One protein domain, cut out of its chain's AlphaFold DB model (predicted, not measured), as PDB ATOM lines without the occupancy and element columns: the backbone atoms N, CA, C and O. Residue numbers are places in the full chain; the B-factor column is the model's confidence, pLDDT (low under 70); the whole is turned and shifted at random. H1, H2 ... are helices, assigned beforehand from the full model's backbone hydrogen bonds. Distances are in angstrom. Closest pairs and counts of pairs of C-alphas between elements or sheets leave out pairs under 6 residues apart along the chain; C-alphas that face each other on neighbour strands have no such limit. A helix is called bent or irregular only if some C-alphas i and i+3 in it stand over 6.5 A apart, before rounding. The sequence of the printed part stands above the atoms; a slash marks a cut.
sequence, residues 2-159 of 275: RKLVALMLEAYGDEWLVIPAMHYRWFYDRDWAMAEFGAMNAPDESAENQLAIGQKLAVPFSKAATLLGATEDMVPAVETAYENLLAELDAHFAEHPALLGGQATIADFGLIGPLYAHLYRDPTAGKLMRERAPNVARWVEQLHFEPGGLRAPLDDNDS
ATOM      1  N   ARG A   2      36.634  22.387  27.055       96.19
ATOM      2  CA  ARG A   2      37.781  21.602  26.557       96.19
ATOM      3  C   ARG A   2      37.761  20.145  26.989       96.19
ATOM      4  O   ARG A   2      38.003  19.276  26.167       96.19
ATOM      5  N   LYS A   3      37.400  19.857  28.243       97.38
ATOM      6  CA  LYS A   3      37.273  18.470  28.723       97.38
ATOM      7  C   LYS A   3      36.201  17.672  27.967       97.38
ATOM      8  O   LYS A   3      36.438  16.510  27.664       97.38
ATOM      9  N   LEU A   4      35.063  18.284  27.628       98.56
ATOM     10  CA  LEU A   4      34.023  17.646  26.814       98.56
ATOM     11  C   LEU A   4      34.568  17.284  25.431       98.56
ATOM     12  O   LEU A   4      34.502  16.125  25.033       98.56
ATOM     13  N   VAL A   5      35.178  18.257  24.751       98.62
ATOM     14  CA  VAL A   5      35.773  18.055  23.422       98.62
ATOM     15  C   VAL A   5      36.920  17.045  23.462       98.62
ATOM     16  O   VAL A   5      37.030  16.211  22.568       98.62
ATOM     17  N   ALA A   6      37.733  17.052  24.520       98.62
ATOM     18  CA  ALA A   6      38.833  16.112  24.669       98.62
ATOM     19  C   ALA A   6      38.349  14.660  24.753       98.62
ATOM     20  O   ALA A   6      38.915  13.794  24.095       98.62
ATOM     21  N   LEU A   7      37.278  14.406  25.514       98.81
ATOM     22  CA  LEU A   7      36.669  13.077  25.617       98.81
ATOM     23  C   LEU A   7      36.004  12.646  24.299       98.81
ATOM     24  O   LEU A   7      36.034  11.468  23.958       98.81
ATOM     25  N   MET A   8      35.425  13.587  23.543       98.81
ATOM     26  CA  MET A   8      34.883  13.304  22.208       98.81
ATOM     27  C   MET A   8      35.991  12.875  21.239       98.81
ATOM     28  O   MET A   8      35.851  11.859  20.564       98.81
ATOM     29  N   LEU A   9      37.099  13.620  21.194       98.81
ATOM     30  CA  LEU A   9      38.244  13.318  20.331       98.81
ATOM     31  C   LEU A   9      38.950  12.020  20.725       98.81
ATOM     32  O   LEU A   9      39.341  11.256  19.848       98.81
ATOM     33  N   GLU A  10      39.059  11.739  22.024       98.62
ATOM     34  CA  GLU A  10      39.557  10.455  22.520       98.62
ATOM     35  C   GLU A  10      38.692   9.296  22.003       98.62
ATOM     36  O   GLU A  10      39.214   8.362  21.399       98.62
ATOM     37  N   ALA A  11      37.364   9.385  22.151       98.31
ATOM     38  CA  ALA A  11      36.447   8.372  21.627       98.31
ATOM     39  C   ALA A  11      36.560   8.222  20.098       98.31
ATOM     40  O   ALA A  11      36.497   7.111  19.581       98.31
ATOM     41  N   TYR A  12      36.763   9.321  19.370       98.62
ATOM     42  CA  TYR A  12      36.938   9.301  17.919       98.62
ATOM     43  C   TYR A  12      38.222   8.593  17.479       98.62
ATOM     44  O   TYR A  12      38.180   7.757  16.573       98.62
ATOM     45  N   GLY A  13      39.342   8.865  18.154       98.00
ATOM     46  CA  GLY A  13      40.599   8.150  17.937       98.00
ATOM     47  C   GLY A  13      40.450   6.649  18.184       98.00
ATOM     48  O   GLY A  13      40.695   5.841  17.287       98.00
ATOM     49  N   ASP A  14      39.966   6.278  19.367       95.56
ATOM     50  CA  ASP A  14      39.906   4.880  19.806       95.56
ATOM     51  C   ASP A  14      38.874   4.044  19.028       95.56
ATOM     52  O   ASP A  14      39.079   2.851  18.770       95.56
ATOM     53  N   GLU A  15      37.747   4.650  18.637       95.38
ATOM     54  CA  GLU A  15      36.595   3.903  18.125       95.38
ATOM     55  C   GLU A  15      36.326   4.075  16.631       95.38
ATOM     56  O   GLU A  15      35.689   3.193  16.036       95.38
ATOM     57  N   TRP A  16      36.805   5.160  16.017       97.69
ATOM     58  CA  TRP A  16      36.509   5.489  14.619       97.69
ATOM     59  C   TRP A  16      37.739   5.461  13.718       97.69
ATOM     60  O   TRP A  16      37.727   4.787  12.689       97.69
ATOM     61  N   LEU A  17      38.842   6.098  14.123       98.12
ATOM     62  CA  LEU A  17      40.060   6.180  13.301       98.12
ATOM     63  C   LEU A  17      40.789   4.838  13.131       98.12
ATOM     64  O   LEU A  17      41.660   4.696  12.271       98.12
ATOM     65  N   VAL A  18      40.374   3.814  13.877       96.44
ATOM     66  CA  VAL A  18      40.767   2.422  13.630       96.44
ATOM     67  C   VAL A  18      40.313   1.902  12.256       96.44
ATOM     68  O   VAL A  18      40.924   0.966  11.746       96.44
ATOM     69  N   ILE A  19      39.286   2.504  11.637       97.81
ATOM     70  CA  ILE A  19      38.799   2.141  10.294       97.81
ATOM     71  C   ILE A  19      39.886   2.392   9.235       97.81
ATOM     72  O   ILE A  19      40.373   1.410   8.667       97.81
ATOM     73  N   PRO A  20      40.337   3.643   8.983       98.19
ATOM     74  CA  PRO A  20      41.408   3.881   8.022       98.19
ATOM     75  C   PRO A  20      42.728   3.234   8.458       98.19
ATOM     76  O   PRO A  20      43.454   2.715   7.614       98.19
ATOM     77  N   ALA A  21      43.025   3.180   9.762       97.75
ATOM     78  CA  ALA A  21      44.239   2.538  10.271       97.75
ATOM     79  C   ALA A  21      44.342   1.059   9.872       97.75
ATOM     80  O   ALA A  21      45.393   0.602   9.424       97.75
ATOM     81  N   MET A  22      43.255   0.298  10.023       97.06
ATOM     82  CA  MET A  22      43.229  -1.102   9.604       97.06
ATOM     83  C   MET A  22      43.110  -1.244   8.086       97.06
ATOM     84  O   MET A  22      43.705  -2.172   7.543       97.06
ATOM     85  N   HIS A  23      42.383  -0.348   7.408       97.25
ATOM     86  CA  HIS A  23      42.292  -0.325   5.944       97.25
ATOM     87  C   HIS A  23      43.679  -0.262   5.310       97.25
ATOM     88  O   HIS A  23      44.104  -1.237   4.693       97.25
ATOM     89  N   TYR A  24      44.426   0.822   5.539       97.81
ATOM     90  CA  TYR A  24      45.714   1.008   4.874       97.81
ATOM     91  C   TYR A  24      46.703  -0.117   5.197       97.81
ATOM     92  O   TYR A  24      47.327  -0.668   4.287       97.81
ATOM     93  N   ARG A  25      46.760  -0.538   6.467       96.94
ATOM     94  CA  ARG A  25      47.623  -1.639   6.907       96.94
ATOM     95  C   ARG A  25      47.358  -2.937   6.152       96.94
ATOM     96  O   ARG A  25      48.291  -3.595   5.707       96.94
ATOM     97  N   TRP A  26      46.099  -3.360   6.070       95.44
ATOM     98  CA  TRP A  26      45.773  -4.704   5.584       95.44
ATOM     99  C   TRP A  26      45.489  -4.767   4.085       95.44
ATOM    100  O   TRP A  26      45.599  -5.858   3.521       95.44
ATOM    101  N   PHE A  27      45.152  -3.639   3.452       95.00
ATOM    102  CA  PHE A  27      44.920  -3.556   2.009       95.00
ATOM    103  C   PHE A  27      46.199  -3.230   1.234       95.00
ATOM    104  O   PHE A  27      46.416  -3.827   0.181       95.00
ATOM    105  N   TYR A  28      47.059  -2.345   1.751       96.12
ATOM    106  CA  TYR A  28      48.254  -1.889   1.027       96.12
ATOM    107  C   TYR A  28      49.562  -2.395   1.634       96.12
ATOM    108  O   TYR A  28      50.459  -2.796   0.899       96.12
ATOM    109  N   ASP A  29      49.657  -2.449   2.964       96.31
ATOM    110  CA  ASP A  29      50.922  -2.706   3.665       96.31
ATOM    111  C   ASP A  29      50.973  -4.090   4.348       96.31
ATOM    112  O   ASP A  29      51.689  -4.283   5.332       96.31
ATOM    113  N   ARG A  30      50.221  -5.083   3.841       94.06
ATOM    114  CA  ARG A  30      50.049  -6.395   4.501       94.06
ATOM    115  C   ARG A  30      51.376  -7.102   4.782       94.06
ATOM    116  O   ARG A  30      51.580  -7.569   5.900       94.06
ATOM    117  N   ASP A  31      52.252  -7.199   3.786       93.25
ATOM    118  CA  ASP A  31      53.523  -7.924   3.922       93.25
ATOM    119  C   ASP A  31      54.475  -7.201   4.878       93.25
ATOM    120  O   ASP A  31      55.119  -7.836   5.715       93.25
ATOM    121  N   TRP A  32      54.498  -5.867   4.815       94.75
ATOM    122  CA  TRP A  32      55.238  -5.042   5.764       94.75
ATOM    123  C   TRP A  32      54.720  -5.255   7.190       94.75
ATOM    124  O   TRP A  32      55.501  -5.537   8.096       94.75
ATOM    125  N   ALA A  33      53.399  -5.235   7.390       94.56
ATOM    126  CA  ALA A  33      52.801  -5.471   8.695       94.56
ATOM    127  C   ALA A  33      53.146  -6.870   9.223       94.56
ATOM    128  O   ALA A  33      53.504  -7.015  10.389       94.56
ATOM    129  N   MET A  34      53.091  -7.904   8.378       94.31
ATOM    130  CA  MET A  34      53.495  -9.261   8.759       94.31
ATOM    131  C   MET A  34      54.963  -9.321   9.194       94.31
ATOM    132  O   MET A  34      55.256  -9.953  10.207       94.31
ATOM    133  N   ALA A  35      55.870  -8.644   8.487       93.88
ATOM    134  CA  ALA A  35      57.271  -8.557   8.887       93.88
ATOM    135  C   ALA A  35      57.436  -7.869  10.257       93.88
ATOM    136  O   ALA A  35      58.112  -8.410  11.132       93.88
ATOM    137  N   GLU A  36      56.742  -6.752  10.493       94.94
ATOM    138  CA  GLU A  36      56.766  -6.028  11.776       94.94
ATOM    139  C   GLU A  36      56.226  -6.867  12.943       94.94
ATOM    140  O   GLU A  36      56.797  -6.871  14.036       94.94
ATOM    141  N   PHE A  37      55.144  -7.627  12.727       94.12
ATOM    142  CA  PHE A  37      54.637  -8.579  13.722       94.12
ATOM    143  C   PHE A  37      55.707  -9.610  14.101       94.12
ATOM    144  O   PHE A  37      55.838  -9.954  15.276       94.12
ATOM    145  N   GLY A  38      56.466 -10.087  13.116       95.94
ATOM    146  CA  GLY A  38      57.586 -10.998  13.305       95.94
ATOM    147  C   GLY A  38      58.704 -10.394  14.143       95.94
ATOM    148  O   GLY A  38      59.038 -10.925  15.201       95.94
ATOM    149  N   ALA A  39      59.231  -9.255  13.694       95.44
ATOM    150  CA  ALA A  39      60.331  -8.551  14.344       95.44
ATOM    151  C   ALA A  39      60.009  -8.175  15.800       95.44
ATOM    152  O   ALA A  39      60.851  -8.319  16.680       95.44
ATOM    153  N   MET A  40      58.769  -7.760  16.082       95.00
ATOM    154  CA  MET A  40      58.346  -7.395  17.437       95.00
ATOM    155  C   MET A  40      58.223  -8.602  18.381       95.00
ATOM    156  O   MET A  40      58.516  -8.482  19.568       95.00
ATOM    157  N   ASN A  41      57.760  -9.756  17.886       95.62
ATOM    158  CA  ASN A  41      57.527 -10.941  18.725       95.62
ATOM    159  C   ASN A  41      58.742 -11.876  18.811       95.62
ATOM    160  O   ASN A  41      58.784 -12.726  19.698       95.62
ATOM    161  N   ALA A  42      59.707 -11.738  17.900       95.94
ATOM    162  CA  ALA A  42      60.905 -12.566  17.830       95.94
ATOM    163  C   ALA A  42      62.145 -11.742  17.406       95.94
ATOM    164  O   ALA A  42      62.740 -12.013  16.360       95.94
ATOM    165  N   PRO A  43      62.547 -10.724  18.190       95.94
ATOM    166  CA  PRO A  43      63.588  -9.771  17.790       95.94
ATOM    167  C   PRO A  43      64.968 -10.408  17.573       95.94
ATOM    168  O   PRO A  43      65.738  -9.909  16.757       95.94
ATOM    169  N   ASP A  44      65.259 -11.521  18.249       97.25
ATOM    170  CA  ASP A  44      66.556 -12.210  18.187       97.25
ATOM    171  C   ASP A  44      66.632 -13.296  17.088       97.25
ATOM    172  O   ASP A  44      67.666 -13.942  16.918       97.25
ATOM    173  N   GLU A  45      65.542 -13.527  16.350       97.06
ATOM    174  CA  GLU A  45      65.469 -14.520  15.269       97.06
ATOM    175  C   GLU A  45      66.001 -13.988  13.925       97.06
ATOM    176  O   GLU A  45      66.160 -12.785  13.713       97.06
ATOM    177  N   SER A  46      66.241 -14.893  12.967       96.38
ATOM    178  CA  SER A  46      66.557 -14.501  11.586       96.38
ATOM    179  C   SER A  46      65.371 -13.788  10.919       96.38
ATOM    180  O   SER A  46      64.216 -14.047  11.254       96.38
ATOM    181  N   ALA A  47      65.628 -12.946   9.911       93.31
ATOM    182  CA  ALA A  47      64.565 -12.252   9.171       93.31
ATOM    183  C   ALA A  47      63.538 -13.221   8.539       93.31
ATOM    184  O   ALA A  47      62.343 -12.930   8.498       93.31
ATOM    185  N   GLU A  48      63.989 -14.395   8.086       94.50
ATOM    186  CA  GLU A  48      63.115 -15.450   7.557       94.50
ATOM    187  C   GLU A  48      62.208 -16.036   8.653       94.50
ATOM    188  O   GLU A  48      60.994 -16.156   8.461       94.50
ATOM    189  N   ASN A  49      62.769 -16.331   9.831       95.62
ATOM    190  CA  ASN A  49      62.010 -16.841  10.974       95.62
ATOM    191  C   ASN A  49      61.031 -15.795  11.519       95.62
ATOM    192  O   ASN A  49      59.881 -16.128  11.811       95.62
ATOM    193  N   GLN A  50      61.453 -14.530  11.605       96.25
ATOM    194  CA  GLN A  50      60.588 -13.411  11.969       96.25
ATOM    195  C   GLN A  50      59.386 -13.338  11.033       96.25
ATOM    196  O   GLN A  50      58.253 -13.350  11.508       96.25
ATOM    197  N   LEU A  51      59.598 -13.350   9.713       93.62
ATOM    198  CA  LEU A  51      58.499 -13.309   8.749       93.62
ATOM    199  C   LEU A  51      57.531 -14.490   8.929       93.62
ATOM    200  O   LEU A  51      56.318 -14.284   8.968       93.62
ATOM    201  N   ALA A  52      58.041 -15.712   9.105       94.81
ATOM    202  CA  ALA A  52      57.205 -16.895   9.323       94.81
ATOM    203  C   ALA A  52      56.381 -16.818  10.626       94.81
ATOM    204  O   ALA A  52      55.218 -17.234  10.659       94.81
ATOM    205  N   ILE A  53      56.961 -16.282  11.705       95.00
ATOM    206  CA  ILE A  53      56.265 -16.028  12.977       95.00
ATOM    207  C   ILE A  53      55.207 -14.938  12.785       95.00
ATOM    208  O   ILE A  53      54.048 -15.118  13.164       95.00
ATOM    209  N   GLY A  54      55.584 -13.837  12.144       94.94
ATOM    210  CA  GLY A  54      54.728 -12.692  11.884       94.94
ATOM    211  C   GLY A  54      53.504 -13.046  11.049       94.94
ATOM    212  O   GLY A  54      52.387 -12.722  11.442       94.94
ATOM    213  N   GLN A  55      53.674 -13.815   9.970       93.06
ATOM    214  CA  GLN A  55      52.568 -14.335   9.161       93.06
ATOM    215  C   GLN A  55      51.568 -15.141  10.000       93.06
ATOM    216  O   GLN A  55      50.363 -14.953   9.859       93.06
ATOM    217  N   LYS A  56      52.037 -15.996  10.919       93.00
ATOM    218  CA  LYS A  56      51.151 -16.772  11.808       93.00
ATOM    219  C   LYS A  56      50.409 -15.881  12.805       93.00
ATOM    220  O   LYS A  56      49.212 -16.069  13.013       93.00
ATOM    221  N   LEU A  57      51.102 -14.917  13.412       92.81
ATOM    222  CA  LEU A  57      50.541 -14.040  14.445       92.81
ATOM    223  C   LEU A  57      49.631 -12.939  13.884       92.81
ATOM    224  O   LEU A  57      48.709 -12.510  14.571       92.81
ATOM    225  N   ALA A  58      49.856 -12.501  12.645       91.00
ATOM    226  CA  ALA A  58      49.099 -11.440  11.986       91.00
ATOM    227  C   ALA A  58      47.721 -11.898  11.475       91.00
ATOM    228  O   ALA A  58      46.806 -11.082  11.346       91.00
ATOM    229  N   VAL A  59      47.534 -13.196  11.195       85.00
ATOM    230  CA  VAL A  59      46.298 -13.739  10.592       85.00
ATOM    231  C   VAL A  59      45.016 -13.336  11.337       85.00
ATOM    232  O   VAL A  59      44.096 -12.862  10.662       85.00
ATOM    233  N   PRO A  60      44.917 -13.433  12.681       84.19
ATOM    234  CA  PRO A  60      43.724 -13.001  13.415       84.19
ATOM    235  C   PRO A  60      43.389 -11.516  13.225       84.19
ATOM    236  O   PRO A  60      42.224 -11.135  13.295       84.19
ATOM    237  N   PHE A  61      44.396 -10.683  12.953       86.06
ATOM    238  CA  PHE A  61      44.246  -9.241  12.771       86.06
ATOM    239  C   PHE A  61      43.966  -8.853  11.317       86.06
ATOM    240  O   PHE A  61      43.372  -7.808  11.070       86.06
ATOM    241  N   SER A  62      44.310  -9.715  10.357       82.00
ATOM    242  CA  SER A  62      44.212  -9.432   8.917       82.00
ATOM    243  C   SER A  62      42.797  -9.155   8.395       82.00
ATOM    244  O   SER A  62      42.642  -8.617   7.302       82.00
ATOM    245  N   LYS A  63      41.766  -9.516   9.173       86.62
ATOM    246  CA  LYS A  63      40.347  -9.260   8.870       86.62
ATOM    247  C   LYS A  63      39.774  -8.048   9.612       86.62
ATOM    248  O   LYS A  63      38.589  -7.754   9.467       86.62
ATOM    249  N   ALA A  64      40.580  -7.353  10.418       89.56
ATOM    250  CA  ALA A  64      40.111  -6.242  11.241       89.56
ATOM    251  C   ALA A  64      39.525  -5.100  10.400       89.56
ATOM    252  O   ALA A  64      38.499  -4.551  10.786       89.56
ATOM    253  N   ALA A  65      40.117  -4.797   9.237       90.12
ATOM    254  CA  ALA A  65      39.629  -3.760   8.325       90.12
ATOM    255  C   ALA A  65      38.155  -3.983   7.950       90.12
ATOM    256  O   ALA A  65      37.304  -3.138   8.224       90.12
ATOM    257  N   THR A  66      37.833  -5.173   7.438       92.38
ATOM    258  CA  THR A  66      36.469  -5.546   7.046       92.38
ATOM    259  C   THR A  66      35.501  -5.530   8.228       92.38
ATOM    260  O   THR A  66      34.407  -4.992   8.108       92.38
ATOM    261  N   LEU A  67      35.901  -6.055   9.393       94.38
ATOM    262  CA  LEU A  67      35.045  -6.050  10.589       94.38
ATOM    263  C   LEU A  67      34.713  -4.631  11.070       94.38
ATOM    264  O   LEU A  67      33.629  -4.402  11.601       94.38
ATOM    265  N   LEU A  68      35.636  -3.683  10.902       95.62
ATOM    266  CA  LEU A  68      35.451  -2.290  11.312       95.62
ATOM    267  C   LEU A  68      34.652  -1.457  10.302       95.62
ATOM    268  O   LEU A  68      34.225  -0.359  10.660       95.62
ATOM    269  N   GLY A  69      34.412  -1.981   9.096       94.81
ATOM    270  CA  GLY A  69      33.623  -1.331   8.047       94.81
ATOM    271  C   GLY A  69      34.403  -0.934   6.793       94.81
ATOM    272  O   GLY A  69      33.822  -0.339   5.893       94.81
ATOM    273  N   ALA A  70      35.692  -1.274   6.694       96.00
ATOM    274  CA  ALA A  70      36.483  -1.119   5.471       96.00
ATOM    275  C   ALA A  70      36.363  -2.376   4.586       96.00
ATOM    276  O   ALA A  70      37.312  -3.145   4.420       96.00
ATOM    277  N   THR A  71      35.155  -2.641   4.087       94.94
ATOM    278  CA  THR A  71      34.919  -3.605   2.998       94.94
ATOM    279  C   THR A  71      35.383  -3.022   1.661       94.94
ATOM    280  O   THR A  71      35.562  -1.812   1.540       94.94
ATOM    281  N   GLU A  72      35.586  -3.867   0.645       94.06
ATOM    282  CA  GLU A  72      36.091  -3.439  -0.674       94.06
ATOM    283  C   GLU A  72      35.246  -2.320  -1.311       94.06
ATOM    284  O   GLU A  72      35.789  -1.378  -1.884       94.06
ATOM    285  N   ASP A  73      33.923  -2.372  -1.159       96.12
ATOM    286  CA  ASP A  73      32.980  -1.363  -1.651       96.12
ATOM    287  C   ASP A  73      33.016  -0.041  -0.860       96.12
ATOM    288  O   ASP A  73      32.657   1.015  -1.393       96.12
ATOM    289  N   MET A  74      33.503  -0.084   0.385       98.06
ATOM    290  CA  MET A  74      33.658   1.075   1.267       98.06
ATOM    291  C   MET A  74      35.022   1.756   1.139       98.06
ATOM    292  O   MET A  74      35.162   2.887   1.608       98.06
ATOM    293  N   VAL A  75      36.006   1.137   0.472       97.38
ATOM    294  CA  VAL A  75      37.366   1.689   0.305       97.38
ATOM    295  C   VAL A  75      37.358   3.148  -0.171       97.38
ATOM    296  O   VAL A  75      37.978   3.972   0.502       97.38
ATOM    297  N   PRO A  76      36.605   3.541  -1.224       98.19
ATOM    298  CA  PRO A  76      36.601   4.935  -1.664       98.19
ATOM    299  C   PRO A  76      36.111   5.915  -0.587       98.19
ATOM    300  O   PRO A  76      36.623   7.028  -0.492       98.19
ATOM    301  N   ALA A  77      35.130   5.515   0.234       98.50
ATOM    302  CA  ALA A  77      34.628   6.345   1.330       98.50
ATOM    303  C   ALA A  77      35.628   6.431   2.489       98.50
ATOM    304  O   ALA A  77      35.823   7.511   3.037       98.50
ATOM    305  N   VAL A  78      36.284   5.321   2.837       98.62
ATOM    306  CA  VAL A  78      37.305   5.286   3.895       98.62
ATOM    307  C   VAL A  78      38.482   6.195   3.553       98.62
ATOM    308  O   VAL A  78      38.916   6.980   4.395       98.62
ATOM    309  N   GLU A  79      38.973   6.125   2.317       98.62
ATOM    310  CA  GLU A  79      40.099   6.947   1.867       98.62
ATOM    311  C   GLU A  79      39.711   8.421   1.772       98.62
ATOM    312  O   GLU A  79      40.419   9.270   2.306       98.62
ATOM    313  N   THR A  80      38.537   8.730   1.209       98.75
ATOM    314  CA  THR A  80      38.031  10.112   1.152       98.75
ATOM    315  C   THR A  80      37.883  10.712   2.553       98.75
ATOM    316  O   THR A  80      38.332  11.833   2.794       98.75
ATOM    317  N   ALA A  81      37.305   9.969   3.504       98.56
ATOM    318  CA  ALA A  81      37.140  10.430   4.882       98.56
ATOM    319  C   ALA A  81      38.492  10.701   5.558       98.56
ATOM    320  O   ALA A  81      38.664  11.730   6.215       98.56
ATOM    321  N   TYR A  82      39.463   9.801   5.379       98.69
ATOM    322  CA  TYR A  82      40.794   9.949   5.963       98.69
ATOM    323  C   TYR A  82      41.576  11.115   5.356       98.69
ATOM    324  O   TYR A  82      42.161  11.909   6.087       98.69
ATOM    325  N   GLU A  83      41.565  11.259   4.034       98.75
ATOM    326  CA  GLU A  83      42.250  12.358   3.356       98.75
ATOM    327  C   GLU A  83      41.659  13.723   3.715       98.75
ATOM    328  O   GLU A  83      42.404  14.684   3.917       98.75
ATOM    329  N   ASN A  84      40.333  13.810   3.836       98.81
ATOM    330  CA  ASN A  84      39.679  15.032   4.285       98.81
ATOM    331  C   ASN A  84      40.018  15.341   5.749       98.81
ATOM    332  O   ASN A  84      40.317  16.489   6.073       98.81
ATOM    333  N   LEU A  85      40.033  14.330   6.625       98.88
ATOM    334  CA  LEU A  85      40.475  14.493   8.010       98.88
ATOM    335  C   LEU A  85      41.928  14.981   8.083       98.88
ATOM    336  O   LEU A  85      42.234  15.858   8.884       98.88
ATOM    337  N   LEU A  86      42.823  14.433   7.255       98.88
ATOM    338  CA  LEU A  86      44.210  14.883   7.174       98.88
ATOM    339  C   LEU A  86      44.299  16.359   6.784       98.88
ATOM    340  O   LEU A  86      45.054  17.090   7.411       98.88
ATOM    341  N   ALA A  87      43.516  16.808   5.801       98.94
ATOM    342  CA  ALA A  87      43.484  18.214   5.406       98.94
ATOM    343  C   ALA A  87      42.964  19.128   6.534       98.94
ATOM    344  O   ALA A  87      43.525  20.194   6.779       98.94
ATOM    345  N   GLU A  88      41.918  18.704   7.248       98.88
ATOM    346  CA  GLU A  88      41.348  19.443   8.383       98.88
ATOM    347  C   GLU A  88      42.337  19.538   9.557       98.88
ATOM    348  O   GLU A  88      42.524  20.612  10.132       98.88
ATOM    349  N   LEU A  89      43.006  18.432   9.894       98.88
ATOM    350  CA  LEU A  89      44.030  18.401  10.936       98.88
ATOM    351  C   LEU A  89      45.288  19.172  10.527       98.88
ATOM    352  O   LEU A  89      45.889  19.818  11.378       98.88
ATOM    353  N   ASP A  90      45.687  19.135   9.254       98.94
ATOM    354  CA  ASP A  90      46.845  19.892   8.771       98.94
ATOM    355  C   ASP A  90      46.623  21.396   8.920       98.94
ATOM    356  O   ASP A  90      47.479  22.091   9.468       98.94
ATOM    357  N   ALA A  91      45.436  21.875   8.529       98.88
ATOM    358  CA  ALA A  91      45.033  23.263   8.723       98.88
ATOM    359  C   ALA A  91      45.034  23.652  10.210       98.88
ATOM    360  O   ALA A  91      45.518  24.721  10.571       98.88
ATOM    361  N   HIS A  92      44.553  22.771  11.091       98.88
ATOM    362  CA  HIS A  92      44.583  23.014  12.530       98.88
ATOM    363  C   HIS A  92      46.014  23.070  13.092       98.88
ATOM    364  O   HIS A  92      46.368  24.016  13.799       98.88
ATOM    365  N   PHE A  93      46.859  22.089  12.760       98.81
ATOM    366  CA  PHE A  93      48.226  22.005  13.280       98.81
ATOM    367  C   PHE A  93      49.190  23.023  12.661       98.81
ATOM    368  O   PHE A  93      50.299  23.208  13.178       98.81
ATOM    369  N   ALA A  94      48.788  23.703  11.584       98.62
ATOM    370  CA  ALA A  94      49.477  24.885  11.079       98.62
ATOM    371  C   ALA A  94      49.396  26.071  12.062       98.62
ATOM    372  O   ALA A  94      50.309  26.893  12.098       98.62
ATOM    373  N   GLU A  95      48.337  26.143  12.877       98.19
ATOM    374  CA  GLU A  95      48.093  27.244  13.819       98.19
ATOM    375  C   GLU A  95      48.308  26.849  15.285       98.19
ATOM    376  O   GLU A  95      48.755  27.668  16.093       98.19
ATOM    377  N   HIS A  96      48.020  25.596  15.642       97.38
ATOM    378  CA  HIS A  96      48.099  25.113  17.019       97.38
ATOM    379  C   HIS A  96      49.057  23.926  17.149       97.38
ATOM    380  O   HIS A  96      49.042  23.022  16.322       97.38
ATOM    381  N   PRO A  97      49.895  23.872  18.196       96.44
ATOM    382  CA  PRO A  97      50.818  22.755  18.377       96.44
ATOM    383  C   PRO A  97      50.135  21.474  18.891       96.44
ATOM    384  O   PRO A  97      50.693  20.396  18.713       96.44
ATOM    385  N   ALA A  98      48.957  21.569  19.516       98.06
ATOM    386  CA  ALA A  98      48.140  20.450  19.993       98.06
ATOM    387  C   ALA A  98      46.646  20.725  19.742       98.06
ATOM    388  O   ALA A  98      46.253  21.881  19.574       98.06
ATOM    389  N   LEU A  99      45.803  19.682  19.785       98.31
ATOM    390  CA  LEU A  99      44.384  19.756  19.388       98.31
ATOM    391  C   LEU A  99      43.597  20.855  20.119       98.31
ATOM    392  O   LEU A  99      42.718  21.499  19.554       98.31
ATOM    393  N   LEU A 100      43.892  21.068  21.402       97.62
ATOM    394  CA  LEU A 100      43.184  22.040  22.243       97.62
ATOM    395  C   LEU A 100      44.015  23.287  22.566       97.62
ATOM    396  O   LEU A 100      43.644  24.038  23.469       97.62
ATOM    397  N   GLY A 101      45.114  23.523  21.842       95.44
ATOM    398  CA  GLY A 101      45.966  24.702  21.994       95.44
ATOM    399  C   GLY A 101      47.435  24.354  22.232       95.44
ATOM    400  O   GLY A 101      48.042  23.630  21.453       95.44
ATOM    401  N   GLY A 102      48.031  24.917  23.287       94.56
ATOM    402  CA  GLY A 102      49.473  24.831  23.568       94.56
ATOM    403  C   GLY A 102      49.965  23.527  24.213       94.56
ATOM    404  O   GLY A 102      51.172  23.270  24.252       94.56
ATOM    405  N   GLN A 103      49.051  22.714  24.741       95.88
ATOM    406  CA  GLN A 103      49.368  21.550  25.564       95.88
ATOM    407  C   GLN A 103      48.663  20.302  25.045       95.88
ATOM    408  O   GLN A 103      47.457  20.329  24.803       95.88
ATOM    409  N   ALA A 104      49.404  19.194  24.961       97.62
ATOM    410  CA  ALA A 104      48.833  17.887  24.668       97.62
ATOM    411  C   ALA A 104      47.893  17.441  25.797       97.62
ATOM    412  O   ALA A 104      48.221  17.504  26.988       97.62
ATOM    413  N   THR A 105      46.714  16.969  25.414       97.38
ATOM    414  CA  THR A 105      45.669  16.497  26.325       97.38
ATOM    415  C   THR A 105      45.288  15.052  26.013       97.38
ATOM    416  O   THR A 105      45.835  14.430  25.107       97.38
ATOM    417  N   ILE A 106      44.306  14.505  26.736       97.56
ATOM    418  CA  ILE A 106      43.738  13.188  26.407       97.56
ATOM    419  C   ILE A 106      43.174  13.123  24.976       97.56
ATOM    420  O   ILE A 106      43.160  12.047  24.391       97.56
ATOM    421  N   ALA A 107      42.792  14.267  24.392       98.06
ATOM    422  CA  ALA A 107      42.413  14.356  22.984       98.06
ATOM    423  C   ALA A 107      43.557  13.882  22.079       98.06
ATOM    424  O   ALA A 107      43.373  13.007  21.238       98.06
ATOM    425  N   ASP A 108      44.750  14.438  22.293       98.56
ATOM    426  CA  ASP A 108      45.944  14.150  21.508       98.56
ATOM    427  C   ASP A 108      46.405  12.706  21.727       98.56
ATOM    428  O   ASP A 108      46.739  12.007  20.773       98.56
ATOM    429  N   PHE A 109      46.352  12.231  22.976       97.44
ATOM    430  CA  PHE A 109      46.730  10.860  23.321       97.44
ATOM    431  C   PHE A 109      45.765   9.794  22.782       97.44
ATOM    432  O   PHE A 109      46.213   8.693  22.472       97.44
ATOM    433  N   GLY A 110      44.475  10.105  22.627       96.62
ATOM    434  CA  GLY A 110      43.534   9.211  21.944       96.62
ATOM    435  C   GLY A 110      43.735   9.219  20.427       96.62
ATOM    436  O   GLY A 110      43.791   8.170  19.789       96.62
ATOM    437  N   LEU A 111      43.928  10.401  19.831       97.44
ATOM    438  CA  LEU A 111      44.085  10.528  18.379       97.44
ATOM    439  C   LEU A 111      45.408   9.931  17.869       97.44
ATOM    440  O   LEU A 111      45.444   9.351  16.782       97.44
ATOM    441  N   ILE A 112      46.494  10.033  18.647       97.94
ATOM    442  CA  ILE A 112      47.809   9.523  18.235       97.94
ATOM    443  C   ILE A 112      47.859   7.996  18.139       97.94
ATOM    444  O   ILE A 112      48.641   7.480  17.348       97.94
ATOM    445  N   GLY A 113      47.027   7.253  18.876       96.81
ATOM    446  CA  GLY A 113      47.012   5.785  18.832       96.81
ATOM    447  C   GLY A 113      46.938   5.223  17.400       96.81
ATOM    448  O   GLY A 113      47.887   4.577  16.942       96.81
ATOM    449  N   PRO A 114      45.854   5.481  16.649       97.38
ATOM    450  CA  PRO A 114      45.756   5.094  15.243       97.38
ATOM    451  C   PRO A 114      46.684   5.914  14.332       97.38
ATOM    452  O   PRO A 114      47.286   5.334  13.425       97.38
ATOM    453  N   LEU A 115      46.838   7.225  14.574       98.25
ATOM    454  CA  LEU A 115      47.612   8.104  13.690       98.25
ATOM    455  C   LEU A 115      49.100   7.744  13.652       98.25
ATOM    456  O   LEU A 115      49.654   7.596  12.572       98.25
ATOM    457  N   TYR A 116      49.742   7.530  14.799       98.12
ATOM    458  CA  TYR A 116      51.141   7.114  14.855       98.12
ATOM    459  C   TYR A 116      51.306   5.643  14.465       98.12
ATOM    460  O   TYR A 116      52.014   5.322  13.509       98.12
ATOM    461  N   ALA A 117      50.650   4.737  15.202       94.62
ATOM    462  CA  ALA A 117      51.014   3.323  15.170       94.62
ATOM    463  C   ALA A 117      50.656   2.620  13.854       94.62
ATOM    464  O   ALA A 117      51.167   1.527  13.619       94.62
ATOM    465  N   HIS A 118      49.777   3.219  13.044       95.44
ATOM    466  CA  HIS A 118      49.267   2.653  11.795       95.44
ATOM    467  C   HIS A 118      49.385   3.637  10.638       95.44
ATOM    468  O   HIS A 118      49.922   3.307   9.593       95.44
ATOM    469  N   LEU A 119      48.900   4.863  10.808       98.06
ATOM    470  CA  LEU A 119      48.730   5.771   9.675       98.06
ATOM    471  C   LEU A 119      49.981   6.603   9.350       98.06
ATOM    472  O   LEU A 119      50.087   7.117   8.245       98.06
ATOM    473  N   TYR A 120      50.929   6.720  10.279       98.38
ATOM    474  CA  TYR A 120      52.217   7.392  10.086       98.38
ATOM    475  C   TYR A 120      53.356   6.388   9.872       98.38
ATOM    476  O   TYR A 120      54.225   6.602   9.018       98.38
ATOM    477  N   ARG A 121      53.362   5.303  10.664       97.00
ATOM    478  CA  ARG A 121      54.418   4.284  10.642       97.00
ATOM    479  C   ARG A 121      54.334   3.373   9.418       97.00
ATOM    480  O   ARG A 121      55.381   3.029   8.874       97.00
ATOM    481  N   ASP A 122      53.130   2.991   8.997       97.62
ATOM    482  CA  ASP A 122      52.966   2.069   7.873       97.62
ATOM    483  C   ASP A 122      53.321   2.782   6.545       97.62
ATOM    484  O   ASP A 122      53.032   3.977   6.395       97.62
ATOM    485  N   PRO A 123      53.975   2.103   5.579       98.38
ATOM    486  CA  PRO A 123      54.564   2.750   4.408       98.38
ATOM    487  C   PRO A 123      53.597   3.593   3.571       98.38
ATOM    488  O   PRO A 123      53.920   4.739   3.240       98.38
ATOM    489  N   THR A 124      52.423   3.054   3.235       98.44
ATOM    490  CA  THR A 124      51.491   3.698   2.304       98.44
ATOM    491  C   THR A 124      50.801   4.893   2.952       98.44
ATOM    492  O   THR A 124      50.883   6.013   2.436       98.44
ATOM    493  N   ALA A 125      50.169   4.689   4.112       98.06
ATOM    494  CA  ALA A 125      49.493   5.768   4.832       98.06
ATOM    495  C   ALA A 125      50.479   6.834   5.329       98.06
ATOM    496  O   ALA A 125      50.191   8.029   5.249       98.06
ATOM    497  N   GLY A 126      51.670   6.417   5.770       98.56
ATOM    498  CA  GLY A 126      52.699   7.326   6.249       98.56
ATOM    499  C   GLY A 126      53.231   8.230   5.144       98.56
ATOM    500  O   GLY A 126      53.415   9.430   5.362       98.56
ATOM    501  N   LYS A 127      53.449   7.685   3.938       98.69
ATOM    502  CA  LYS A 127      53.813   8.489   2.762       98.69
ATOM    503  C   LYS A 127      52.716   9.505   2.446       98.69
ATOM    504  O   LYS A 127      53.023  10.684   2.304       98.69
ATOM    505  N   LEU A 128      51.456   9.064   2.417       98.56
ATOM    506  CA  LEU A 128      50.302   9.932   2.172       98.56
ATOM    507  C   LEU A 128      50.217  11.082   3.190       98.56
ATOM    508  O   LEU A 128      50.070  12.236   2.790       98.56
ATOM    509  N   MET A 129      50.359  10.787   4.488       98.75
ATOM    510  CA  MET A 129      50.337  11.789   5.557       98.75
ATOM    511  C   MET A 129      51.466  12.811   5.395       98.75
ATOM    512  O   MET A 129      51.206  14.008   5.422       98.75
ATOM    513  N   ARG A 130      52.708  12.361   5.171       98.69
ATOM    514  CA  ARG A 130      53.857  13.266   4.988       98.69
ATOM    515  C   ARG A 130      53.718  14.160   3.754       98.69
ATOM    516  O   ARG A 130      54.155  15.304   3.790       98.69
ATOM    517  N   GLU A 131      53.121  13.652   2.677       98.56
ATOM    518  CA  GLU A 131      52.950  14.401   1.426       98.56
ATOM    519  C   GLU A 131      51.786  15.397   1.477       98.56
ATOM    520  O   GLU A 131      51.898  16.490   0.924       98.56
ATOM    521  N   ARG A 132      50.667  15.031   2.113       98.38
ATOM    522  CA  ARG A 132      49.423  15.821   2.066       98.38
ATOM    523  C   ARG A 132      49.107  16.593   3.337       98.38
ATOM    524  O   ARG A 132      48.303  17.516   3.276       98.38
ATOM    525  N   ALA A 133      49.696  16.202   4.459       98.81
ATOM    526  CA  ALA A 133      49.429  16.769   5.772       98.81
ATOM    527  C   ALA A 133      50.717  16.853   6.620       98.81
ATOM    528  O   ALA A 133      50.835  16.203   7.668       98.81
ATOM    529  N   PRO A 134      51.731  17.615   6.164       98.75
ATOM    530  CA  PRO A 134      53.027  17.697   6.832       98.75
ATOM    531  C   PRO A 134      52.948  18.229   8.273       98.75
ATOM    532  O   PRO A 134      53.764  17.835   9.108       98.75
ATOM    533  N   ASN A 135      51.969  19.075   8.613       98.88
ATOM    534  CA  ASN A 135      51.767  19.531   9.991       98.88
ATOM    535  C   ASN A 135      51.235  18.412  10.890       98.88
ATOM    536  O   ASN A 135      51.616  18.351  12.058       98.88
ATOM    537  N   VAL A 136      50.426  17.497  10.346       98.88
ATOM    538  CA  VAL A 136      49.994  16.287  11.065       98.88
ATOM    539  C   VAL A 136      51.190  15.376  11.320       98.88
ATOM    540  O   VAL A 136      51.375  14.927  12.447       98.88
ATOM    541  N   ALA A 137      52.041  15.150  10.313       98.81
ATOM    542  CA  ALA A 137      53.260  14.356  10.477       98.81
ATOM    543  C   ALA A 137      54.186  14.949  11.557       98.81
ATOM    544  O   ALA A 137      54.616  14.231  12.459       98.81
ATOM    545  N   ARG A 138      54.407  16.271  11.534       98.56
ATOM    546  CA  ARG A 138      55.177  16.982  12.567       98.56
ATOM    547  C   ARG A 138      54.544  16.851  13.953       98.56
ATOM    548  O   ARG A 138      55.262  16.645  14.926       98.56
ATOM    549  N   TRP A 139      53.221  16.973  14.065       98.69
ATOM    550  CA  TRP A 139      52.516  16.777  15.335       98.69
ATOM    551  C   TRP A 139      52.678  15.342  15.858       98.69
ATOM    552  O   TRP A 139      52.979  15.167  17.038       98.69
ATOM    553  N   VAL A 140      52.566  14.325  14.991       98.56
ATOM    554  CA  VAL A 140      52.806  12.917  15.352       98.56
ATOM    555  C   VAL A 140      54.227  12.732  15.889       98.56
ATOM    556  O   VAL A 140      54.408  12.146  16.956       98.56
ATOM    557  N   GLU A 141      55.231  13.245  15.174       98.12
ATOM    558  CA  GLU A 141      56.642  13.161  15.567       98.12
ATOM    559  C   GLU A 141      56.895  13.862  16.906       98.12
ATOM    560  O   GLU A 141      57.466  13.264  17.821       98.12
ATOM    561  N   GLN A 142      56.406  15.096  17.056       97.50
ATOM    562  CA  GLN A 142      56.548  15.875  18.283       97.50
ATOM    563  C   GLN A 142      55.904  15.162  19.471       97.50
ATOM    564  O   GLN A 142      56.524  15.035  20.523       97.50
ATOM    565  N   LEU A 143      54.663  14.696  19.332       97.56
ATOM    566  CA  LEU A 143      53.936  14.069  20.430       97.56
ATOM    567  C   LEU A 143      54.525  12.701  20.804       97.56
ATOM    568  O   LEU A 143      54.537  12.355  21.986       97.56
ATOM    569  N   HIS A 144      55.029  11.934  19.835       97.06
ATOM    570  CA  HIS A 144      55.596  10.613  20.097       97.06
ATOM    571  C   HIS A 144      57.028  10.666  20.652       97.06
ATOM    572  O   HIS A 144      57.330   9.981  21.630       97.06
ATOM    573  N   PHE A 145      57.909  11.465  20.044       96.44
ATOM    574  CA  PHE A 145      59.343  11.453  20.355       96.44
ATOM    575  C   PHE A 145      59.773  12.594  21.281       96.44
ATOM    576  O   PHE A 145      60.697  12.424  22.077       96.44
ATOM    577  N   GLU A 146      59.093  13.739  21.230       95.12
ATOM    578  CA  GLU A 146      59.471  14.945  21.972       95.12
ATOM    579  C   GLU A 146      58.277  15.614  22.696       95.12
ATOM    580  O   GLU A 146      58.090  16.835  22.604       95.12
ATOM    581  N   PRO A 147      57.457  14.876  23.479       91.88
ATOM    582  CA  PRO A 147      56.217  15.410  24.063       91.88
ATOM    583  C   PRO A 147      56.441  16.570  25.044       91.88
ATOM    584  O   PRO A 147      55.502  17.272  25.418       91.88
ATOM    585  N   GLY A 148      57.687  16.799  25.476       92.31
ATOM    586  CA  GLY A 148      58.073  17.964  26.273       92.31
ATOM    587  C   GLY A 148      57.755  19.305  25.600       92.31
ATOM    588  O   GLY A 148      57.479  20.266  26.315       92.31
ATOM    589  N   GLY A 149      57.729  19.351  24.262       91.25
ATOM    590  CA  GLY A 149      57.385  20.545  23.482       91.25
ATOM    591  C   GLY A 149      55.898  20.918  23.497       91.25
ATOM    592  O   GLY A 149      55.553  22.040  23.143       91.25
ATOM    593  N   LEU A 150      55.013  20.025  23.955       95.75
ATOM    594  CA  LEU A 150      53.555  20.214  23.961       95.75
ATOM    595  C   LEU A 150      53.026  20.437  25.383       95.75
ATOM    596  O   LEU A 150      52.152  19.716  25.869       95.75
ATOM    597  N   ARG A 151      53.611  21.412  26.084       95.31
ATOM    598  CA  ARG A 151      53.330  21.710  27.502       95.31
ATOM    599  C   ARG A 151      53.021  23.180  27.777       95.31
ATOM    600  O   ARG A 151      52.986  23.577  28.940       95.31
ATOM    601  N   ALA A 152      52.833  23.993  26.738       94.25
ATOM    602  CA  ALA A 152      52.489  25.395  26.929       94.25
ATOM    603  C   ALA A 152      51.086  25.482  27.557       94.25
ATOM    604  O   ALA A 152      50.152  24.929  26.972       94.25
ATOM    605  N   PRO A 153      50.919  26.134  28.726       92.12
ATOM    606  CA  PRO A 153      49.647  26.153  29.436       92.12
ATOM    607  C   PRO A 153      48.486  26.595  28.547       92.12
ATOM    608  O   PRO A 153      48.616  27.524  27.749       92.12
ATOM    609  N   LEU A 154      47.345  25.927  28.705       91.44
ATOM    610  CA  LEU A 154      46.098  26.369  28.091       91.44
ATOM    611  C   LEU A 154      45.621  27.651  28.782       91.44
ATOM    612  O   LEU A 154      45.823  27.812  29.984       91.44
ATOM    613  N   ASP A 155      44.983  28.548  28.033       87.94
ATOM    614  CA  ASP A 155      44.384  29.754  28.612       87.94
ATOM    615  C   ASP A 155      43.193  29.427  29.541       87.94
ATOM    616  O   ASP A 155      42.633  28.330  29.502       87.94
ATOM    617  N   ASP A 156      42.749  30.399  30.334       87.50
ATOM    618  CA  ASP A 156      41.620  30.223  31.261       87.50
ATOM    619  C   ASP A 156      40.236  30.391  30.597       87.50
ATOM    620  O   ASP A 156      39.208  30.198  31.245       87.50
ATOM    621  N   ASN A 157      40.172  30.726  29.302       86.94
ATOM    622  CA  ASN A 157      38.910  31.018  28.610       86.94
ATOM    623  C   ASN A 157      38.101  29.753  28.276       86.94
ATOM    624  O   ASN A 157      36.931  29.854  27.898       86.94
ATOM    625  N   ASP A 158      38.715  28.567  28.392       89.81
ATOM    626  CA  ASP A 158      38.095  27.270  28.084       89.81
ATOM    627  C   ASP A 158      37.478  27.244  26.666       89.81
ATOM    628  O   ASP A 158      36.462  26.600  26.407       89.81
ATOM    629  N   SER A 159      38.083  27.986  25.735       91.62
ATOM    630  CA  SER A 159      37.662  28.087  24.338       91.62
ATOM    631  C   SER A 159      38.153  26.893  23.519       91.62
ATOM    632  O   SER A 159      39.200  26.298  23.801       91.62
TER     633      SER A 159
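This is residues 2 to 159 of the 275 residues of the protein "Glutathione S-transferase" of Alcanivorax sp (UniProt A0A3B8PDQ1). Crossed helices form a body round H7, with H1, H2 and H9 packed on it and the long H6 crossing H2 and H9. H3 and H4 make a small crossed head at one end. The printed part has 158 residues, with nine named helices, H1 to H9, no named strand, and class all helix. It is compact, with a radius of gyration of the C-alphas of 16.9 A and spans of 55 by 39 by 27 A.

H6, residues 72 to 95, touches H2, residues 18 to 27, with residues 75 to 82 alone, at a steep tilt of 59 degrees; their closest C-alphas, Val 78 and Pro 20, are 6.0 A apart. With residues 86 to 94 alone it touches H9, residues 134 to 145, about perpendicular at 80 degrees, closest C-alphas Asp 90 and Asn 135, 5.1 A. H7, residues 106 to 120, touches H1, residues 2 to 15, the same way at a shallow tilt of 29 degrees, closest C-alphas Gly 110 and Glu 10, 4.2 A. H8, residues 123 to 132, touches H7 only at the corner, closest C-alphas Gly 126 and Tyr 120, 3.9 A. H5, residues 64 to 68, touches H2, closest C-alphas Ala 65 and Met 22, 4.7 A. H3, residues 30 to 41, touches H4, residues 47 to 58, about perpendicular at 77 degrees, closest C-alphas Gly 38 and Gly 54, 3.6 A. Every O i to N i+4 pair is within hydrogen-bond range except in H6, 17 of 20, and H7, 8 of 11.

H6 spans 36.0 A from C-alpha 72 at (36.091, -3.439, -0.674); it is irregular, C-alphas 73 and 76 being 7.3 A apart. H7, 19.3 A, is only just irregular, C-alphas 117 and 120 being 6.6 A apart. H1, 19.6 A, begins at (37.781, 21.602, 26.557).

The C-alphas farthest apart, Glu 48 and Asn 157, are 56.5 A apart. The printed part has no cut or long link. No printed residue is under 70.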